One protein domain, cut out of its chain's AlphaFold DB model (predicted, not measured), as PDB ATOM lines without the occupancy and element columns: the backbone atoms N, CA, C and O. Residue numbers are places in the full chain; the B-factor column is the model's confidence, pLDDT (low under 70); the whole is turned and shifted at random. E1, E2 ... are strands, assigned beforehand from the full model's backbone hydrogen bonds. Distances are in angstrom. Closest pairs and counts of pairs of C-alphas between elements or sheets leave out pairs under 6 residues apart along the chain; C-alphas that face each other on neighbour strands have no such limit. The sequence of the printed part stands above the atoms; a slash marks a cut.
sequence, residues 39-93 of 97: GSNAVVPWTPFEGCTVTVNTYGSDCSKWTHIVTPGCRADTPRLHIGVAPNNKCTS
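Overview. This is residues 39 to 93 of the 97 residues of the protein "WD repeat-containing protein 5" of Venturia nashicola (UniProt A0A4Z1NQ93). A small three-stranded antiparallel sheet, E1, E2 and E3 in that order, makes one side of this domain, and a single strand, E4, makes the other side, apart from the sheet with open space between. Residues 71 to 79 join the two sides at one end, and residues 87 to 93 fold back after E4. The printed part has 55 residues with no named helix and four named strands, E1 to E4 along the chain; it is all strand by class, though 24 of the 55 residues, under half, are in named elements. It is only just compact, close to loose, with a radius of gyration of the C-alphas of 11.8 A and spans of 29 by 23 by 16 A.

Along the chain. Find C-alpha 43 at (233.946, 162.946, 192.772); from there E1, residues 43 to 49, runs 18.7 A. E2, residues 52 to 57, covers 16.2 A, and E3, residues 67 to 70, covers 10.3 A. E4, residues 80 to 86, runs 16.2 A to C-alpha 86 at (225.196, 165.973, 175.556).

Arrangement. Look first at E1, E2 and E3, a meander, each strand the antiparallel neighbour of the one before. E1 and E2 form a hairpin at 155 degrees; N 46 and O 54, 2.8 A apart, are within hydrogen-bond range. E2, the inner strand, forms a hairpin with E3 at 164 degrees, with N 55 and O 69 at 2.8 A. E4 is apart from E1, E2 and E3 and pairs with no named strand.

Size, cuts and confidence. The C-alphas of Pro 72 and Pro 87 are the farthest apart, 30.5 A. The printed part has no cut, and no link is long. Expect pLDDT under 70 at residues 60 to 61, 74 to 80 and 84 to 93.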
ATOM      1  N   GLY A  39     233.644 166.949 184.304       70.62
ATOM      2  CA  GLY A  39     234.808 166.255 183.759       70.62
ATOM      3  C   GLY A  39     234.861 164.796 184.222       70.62
ATOM      4  O   GLY A  39     234.229 164.422 185.211       70.62
ATOM      5  N   SER A  40     235.632 163.972 183.517       70.00
ATOM      6  CA  SER A  40     235.860 162.568 183.872       70.00
ATOM      7  C   SER A  40     236.795 162.405 185.075       70.00
ATOM      8  O   SER A  40     237.728 163.188 185.247       70.00
ATOM      9  N   ASN A  41     236.621 161.303 185.802       72.56
ATOM     10  CA  ASN A  41     237.471 160.802 186.886       72.56
ATOM     11  C   ASN A  41     237.541 161.696 188.130       72.56
ATOM     12  O   ASN A  41     238.615 161.892 188.698       72.56
ATOM     13  N   ALA A  42     236.400 162.211 188.579       78.19
ATOM     14  CA  ALA A  42     236.315 162.981 189.809       78.19
ATOM     15  C   ALA A  42     235.050 162.644 190.607       78.19
ATOM     16  O   ALA A  42     234.017 162.256 190.068       78.19
ATOM     17  N   VAL A  43     235.130 162.847 191.920       82.69
ATOM     18  CA  VAL A  43     233.946 162.946 192.772       82.69
ATOM     19  C   VAL A  43     233.664 164.430 192.936       82.69
ATOM     20  O   VAL A  43     234.454 165.145 193.552       82.69
ATOM     21  N   VAL A  44     232.576 164.909 192.339       84.75
ATOM     22  CA  VAL A  44     232.268 166.339 192.284       84.75
ATOM     23  C   VAL A  44     230.978 166.619 193.050       84.75
ATOM     24  O   VAL A  44     229.912 166.153 192.638       84.75
ATOM     25  N   PRO A  45     231.035 167.399 194.146       87.06
ATOM     26  CA  PRO A  45     229.833 167.908 194.781       87.06
ATOM     27  C   PRO A  45     229.219 169.036 193.940       87.06
ATOM     28  O   PRO A  45     229.903 169.923 193.409       87.06
ATOM     29  N   TRP A  46     227.899 169.011 193.825       85.00
ATOM     30  CA  TRP A  46     227.105 170.019 193.145       85.00
ATOM     31  C   TRP A  46     225.856 170.347 193.955       85.00
ATOM     32  O   TRP A  46     225.113 169.457 194.350       85.00
ATOM     33  N   THR A  47     225.622 171.635 194.183       86.38
ATOM     34  CA  THR A  47     224.489 172.135 194.964       86.38
ATOM     35  C   THR A  47     223.549 172.887 194.021       86.38
ATOM     36  O   THR A  47     223.802 174.060 193.747       86.38
ATOM     37  N   PRO A  48     222.527 172.229 193.438       78.44
ATOM     38  CA  PRO A  48     221.587 172.891 192.531       78.44
ATOM     39  C   PRO A  48     220.739 173.965 193.233       78.44
ATOM     40  O   PRO A  48     220.471 175.005 192.640       78.44
ATOM     41  N   PHE A  49     220.363 173.751 194.497       81.19
ATOM     42  CA  PHE A  49     219.636 174.717 195.328       81.19
ATOM     43  C   PHE A  49     219.944 174.501 196.815       81.19
ATOM     44  O   PHE A  49     220.530 173.487 197.201       81.19
ATOM     45  N   GLU A  50     219.573 175.468 197.657       81.00
ATOM     46  CA  GLU A  50     219.855 175.433 199.093       81.00
ATOM     47  C   GLU A  50     219.270 174.176 199.759       81.00
ATOM     48  O   GLU A  50     218.109 173.826 199.565       81.00
ATOM     49  N   GLY A  51     220.099 173.462 200.525       79.06
ATOM     50  CA  GLY A  51     219.715 172.209 201.182       79.06
ATOM     51  C   GLY A  51     219.816 170.952 200.306       79.06
ATOM     52  O   GLY A  51     219.847 169.845 200.851       79.06
ATOM     53  N   CYS A  52     219.960 171.083 198.983       81.75
ATOM     54  CA  CYS A  52     220.191 169.955 198.082       81.75
ATOM     55  C   CYS A  52     221.646 169.894 197.612       81.75
ATOM     56  O   CYS A  52     222.120 170.763 196.886       81.75
ATOM     57  N   THR A  53     222.339 168.817 197.975       86.44
ATOM     58  CA  THR A  53     223.675 168.497 197.474       86.44
ATOM     59  C   THR A  53     223.622 167.162 196.752       86.44
ATOM     60  O   THR A  53     223.224 166.139 197.310       86.44
ATOM     61  N   VAL A  54     224.060 167.180 195.502       84.75
ATOM     62  CA  VAL A  54     224.246 166.022 194.642       84.75
ATOM     63  C   VAL A  54     225.742 165.784 194.506       84.75
ATOM     64  O   VAL A  54     226.473 166.610 193.961       84.75
ATOM     65  N   THR A  55     226.218 164.649 194.990       86.31
ATOM     66  CA  THR A  55     227.589 164.199 194.757       86.31
ATOM     67  C   THR A  55     227.583 163.281 193.552       86.31
ATOM     68  O   THR A  55     227.018 162.191 193.616       86.31
ATOM     69  N   VAL A  56     228.200 163.719 192.458       83.81
ATOM     70  CA  VAL A  56     228.304 162.938 191.221       83.81
ATOM     71  C   VAL A  56     229.679 162.297 191.160       83.81
ATOM     72  O   VAL A  56     230.699 162.951 191.375       83.81
ATOM     73  N   ASN A  57     229.700 161.005 190.877       84.19
ATOM     74  CA  ASN A  57     230.905 160.218 190.757       84.19
ATOM     75  C   ASN A  57     231.156 159.883 189.284       84.19
ATOM     76  O   ASN A  57     230.453 159.060 188.694       84.19
ATOM     77  N   THR A  58     232.156 160.534 188.697       80.94
ATOM     78  CA  THR A  58     232.405 160.537 187.253       80.94
ATOM     79  C   THR A  58     233.490 159.555 186.821       80.94
ATOM     80  O   THR A  58     234.287 159.853 185.932       80.94
ATOM     81  N   TYR A  59     233.579 158.377 187.448       78.06
ATOM     82  CA  TYR A  59     234.582 157.378 187.064       78.06
ATOM     83  C   TYR A  59     234.395 156.902 185.616       78.06
ATOM     84  O   TYR A  59     233.365 156.336 185.253       78.06
ATOM     85  N   GLY A  60     235.443 157.078 184.806       67.50
ATOM     86  CA  GLY A  60     235.473 156.679 183.404       67.50
ATOM     87  C   GLY A  60     234.907 157.725 182.440       67.50
ATOM     88  O   GLY A  60     234.274 158.708 182.818       67.50
ATOM     89  N   SER A  61     235.155 157.495 181.152       67.94
ATOM     90  CA  SER A  61     234.675 158.333 180.045       67.94
ATOM     91  C   SER A  61     233.214 158.071 179.661       67.94
ATOM     92  O   SER A  61     232.656 158.798 178.846       67.94
ATOM     93  N   ASP A  62     232.604 157.029 180.223       73.44
ATOM     94  CA  ASP A  62     231.241 156.612 179.917       73.44
ATOM     95  C   ASP A  62     230.263 157.190 180.944       73.44
ATOM     96  O   ASP A  62     230.145 156.685 182.063       73.44
ATOM     97  N   CYS A  63     229.547 158.243 180.543       73.94
ATOM     98  CA  CYS A  63     228.589 158.936 181.402       73.94
ATOM     99  C   CYS A  63     227.482 158.006 181.924       73.94
ATOM    100  O   CYS A  63     226.933 158.254 182.993       73.94
ATOM    101  N   SER A  64     227.152 156.927 181.200       70.44
ATOM    102  CA  SER A  64     226.101 155.985 181.611       70.44
ATOM    103  C   SER A  64     226.460 155.185 182.868       70.44
ATOM    104  O   SER A  64     225.578 154.639 183.528       70.44
ATOM    105  N   LYS A  65     227.752 155.132 183.214       73.56
ATOM    106  CA  LYS A  65     228.280 154.421 184.388       73.56
ATOM    107  C   LYS A  65     228.489 155.325 185.594       73.56
ATOM    108  O   LYS A  65     228.872 154.843 186.659       73.56
ATOM    109  N   TRP A  66     228.288 156.627 185.429       80.62
ATOM    110  CA  TRP A  66     228.453 157.575 186.514       80.62
ATOM    111  C   TRP A  66     227.352 157.380 187.547       80.62
ATOM    112  O   TRP A  66     226.180 157.194 187.220       80.62
ATOM    113  N   THR A  67     227.738 157.428 188.815       81.62
ATOM    114  CA  THR A  67     226.807 157.270 189.932       81.62
ATOM    115  C   THR A  67     226.589 158.604 190.623       81.62
ATOM    116  O   THR A  67     227.355 159.550 190.448       81.62
ATOM    117  N   HIS A  68     225.515 158.709 191.397       81.81
ATOM    118  CA  HIS A  68     225.233 159.910 192.165       81.81
ATOM    119  C   HIS A  68     224.664 159.566 193.535       81.81
ATOM    120  O   HIS A  68     224.011 158.540 193.719       81.81
ATOM    121  N   ILE A  69     224.913 160.454 194.488       83.81
ATOM    122  CA  ILE A  69     224.363 160.404 195.836       83.81
ATOM    123  C   ILE A  69     223.711 161.755 196.093       83.81
ATOM    124  O   ILE A  69     224.347 162.791 195.919       83.81
ATOM    125  N   VAL A  70     222.446 161.745 196.495       80.25
ATOM    126  CA  VAL A  70     221.683 162.958 196.800       80.25
ATOM    127  C   VAL A  70     221.463 163.079 198.303       80.25
ATOM    128  O   VAL A  70     221.192 162.083 198.979       80.25
ATOM    129  N   THR A  71     221.576 164.290 198.845       81.88
ATOM    130  CA  THR A  71     221.193 164.549 200.237       81.88
ATOM    131  C   THR A  71     219.669 164.529 200.398       81.88
ATOM    132  O   THR A  71     218.937 164.744 199.433       81.88
ATOM    133  N   PRO A  72     219.148 164.322 201.624       72.25
ATOM    134  CA  PRO A  72     217.706 164.323 201.879       72.25
ATOM    135  C   PRO A  72     216.987 165.620 201.484       72.25
ATOM    136  O   PRO A  72     215.799 165.574 201.193       72.25
ATOM    137  N   GLY A  73     217.680 166.763 201.445       73.62
ATOM    138  CA  GLY A  73     217.100 168.023 200.968       73.62
ATOM    139  C   GLY A  73     216.871 168.071 199.451       73.62
ATOM    140  O   GLY A  73     216.151 168.937 198.977       73.62
ATOM    141  N   CYS A  74     217.401 167.104 198.694       69.81
ATOM    142  CA  CYS A  74     217.049 166.861 197.293       69.81
ATOM    143  C   CYS A  74     215.792 165.981 197.130       69.81
ATOM    144  O   CYS A  74     215.552 165.445 196.049       69.81
ATOM    145  N   ARG A  75     215.007 165.743 198.191       62.72
ATOM    146  CA  ARG A  75     213.747 164.985 198.109       62.72
ATOM    147  C   ARG A  75     212.663 165.809 197.405       62.72
ATOM    148  O   ARG A  75     211.732 166.295 198.032       62.72
ATOM    149  N   ALA A  76     212.774 165.927 196.088       56.56
ATOM    150  CA  ALA A  76     211.588 165.913 195.244       56.56
ATOM    151  C   ALA A  76     211.000 164.487 195.305       56.56
ATOM    152  O   ALA A  76     211.767 163.525 195.363       56.56
ATOM    153  N   ASP A  77     209.675 164.315 195.303       47.31
ATOM    154  CA  ASP A  77     209.050 162.979 195.384       47.31
ATOM    155  C   ASP A  77     209.544 162.026 194.277       47.31
ATOM    156  O   ASP A  77     209.609 160.816 194.485       47.31
ATOM    157  N   THR A  78     209.995 162.570 193.140       54.34
ATOM    158  CA  THR A  78     210.785 161.865 192.118       54.34
ATOM    159  C   THR A  78     211.592 162.871 191.279       54.34
ATOM    160  O   THR A  78     211.064 163.360 190.271       54.34
ATOM    161  N   PRO A  79     212.850 163.222 191.617       63.66
ATOM    162  CA  PRO A  79     213.645 164.042 190.716       63.66
ATOM    163  C   PRO A  79     213.918 163.241 189.441       63.66
ATOM    164  O   PRO A  79     214.392 162.104 189.494       63.66
ATOM    165  N   ARG A  80     213.604 163.812 188.273       61.91
ATOM    166  CA  ARG A  80     214.062 163.222 187.010       61.91
ATOM    167  C   ARG A  80     215.531 163.571 186.848       61.91
ATOM    168  O   ARG A  80     215.883 164.742 186.739       61.91
ATOM    169  N   LEU A  81     216.355 162.532 186.866       70.12
ATOM    170  CA  LEU A  81     217.800 162.622 186.740       70.12
ATOM    171  C   LEU A  81     218.201 162.073 185.376       70.12
ATOM    172  O   LEU A  81     217.863 160.935 185.045       70.12
ATOM    173  N   HIS A  82     218.913 162.872 184.589       73.31
ATOM    174  CA  HIS A  82     219.532 162.402 183.353       73.31
ATOM    175  C   HIS A  82     221.046 162.517 183.471       73.31
ATOM    176  O   HIS A  82     221.564 163.591 183.771       73.31
ATOM    177  N   ILE A  83     221.741 161.407 183.219       70.12
ATOM    178  CA  ILE A  83     223.192 161.382 183.056       70.12
ATOM    179  C   ILE A  83     223.480 160.829 181.671       70.12
ATOM    180  O   ILE A  83     223.112 159.695 181.359       70.12
ATOM    181  N   GLY A  84     224.107 161.635 180.827       67.19
ATOM    182  CA  GLY A  84     224.267 161.269 179.431       67.19
ATOM    183  C   GLY A  84     225.224 162.164 178.678       67.19
ATOM    184  O   GLY A  84     225.641 163.221 179.146       67.19
ATOM    185  N   VAL A  85     225.584 161.701 177.490       67.75
ATOM    186  CA  VAL A  85     226.370 162.470 176.538       67.75
ATOM    187  C   VAL A  85     225.487 163.566 175.945       67.75
ATOM    188  O   VAL A  85     224.493 163.268 175.284       67.75
ATOM    189  N   ALA A  86     225.870 164.826 176.141       63.31
ATOM    190  CA  ALA A  86     225.196 165.973 175.556       63.31
ATOM    191  C   ALA A  86     226.171 166.809 174.707       63.31
ATOM    192  O   ALA A  86     227.351 166.946 175.048       63.31
ATOM    193  N   PRO A  87     225.699 167.408 173.600       57.28
ATOM    194  CA  PRO A  87     226.420 168.507 172.968       57.28
ATOM    195  C   PRO A  87     226.661 169.642 173.983       57.28
ATOM    196  O   PRO A  87     225.828 169.876 174.855       57.28
ATOM    197  N   ASN A  88     227.764 170.385 173.847       54.47
ATOM    198  CA  ASN A  88     228.173 171.472 174.764       54.47
ATOM    199  C   ASN A  88     227.108 172.581 174.978       54.47
ATOM    200  O   ASN A  88     227.190 173.387 175.897       54.47
ATOM    201  N   ASN A  89     226.090 172.647 174.120       56.62
ATOM    202  CA  ASN A  89     224.967 173.582 174.206       56.62
ATOM    203  C   ASN A  89     223.621 172.907 174.535       56.62
ATOM    204  O   ASN A  89     222.577 173.533 174.367       56.62
ATOM    205  N   LYS A  90     223.631 171.626 174.922       53.38
ATOM    206  CA  LYS A  90     222.459 170.735 174.939       53.38
ATOM    207  C   LYS A  90     222.359 169.870 176.203       53.38
ATOM    208  O   LYS A  90     221.642 168.873 176.172       53.38
ATOM    209  N   CYS A  91     222.979 170.261 177.326       59.38
ATOM    210  CA  CYS A  91     222.466 169.924 178.673       59.38
ATOM    211  C   CYS A  91     221.072 170.558 178.892       59.38
ATOM    212  O   CYS A  91     220.842 171.364 179.790       59.38
ATOM    213  N   THR A  92     220.166 170.304 177.963       51.78
ATOM    214  CA  THR A  92     218.834 170.865 177.876       51.78
ATOM    215  C   THR A  92     217.938 169.711 177.464       51.78
ATOM    216  O   THR A  92     217.634 169.567 176.286       51.78
ATOM    217  N   SER A  93     217.606 168.855 178.424       44.75
ATOM    218  CA  SER A  93     216.415 168.013 178.512       44.75
ATOM    219  C   SER A  93     215.952 167.297 177.235       44.75
ATOM    220  O   SER A  93     215.506 167.939 176.279       44.75
TER     221      SER A  93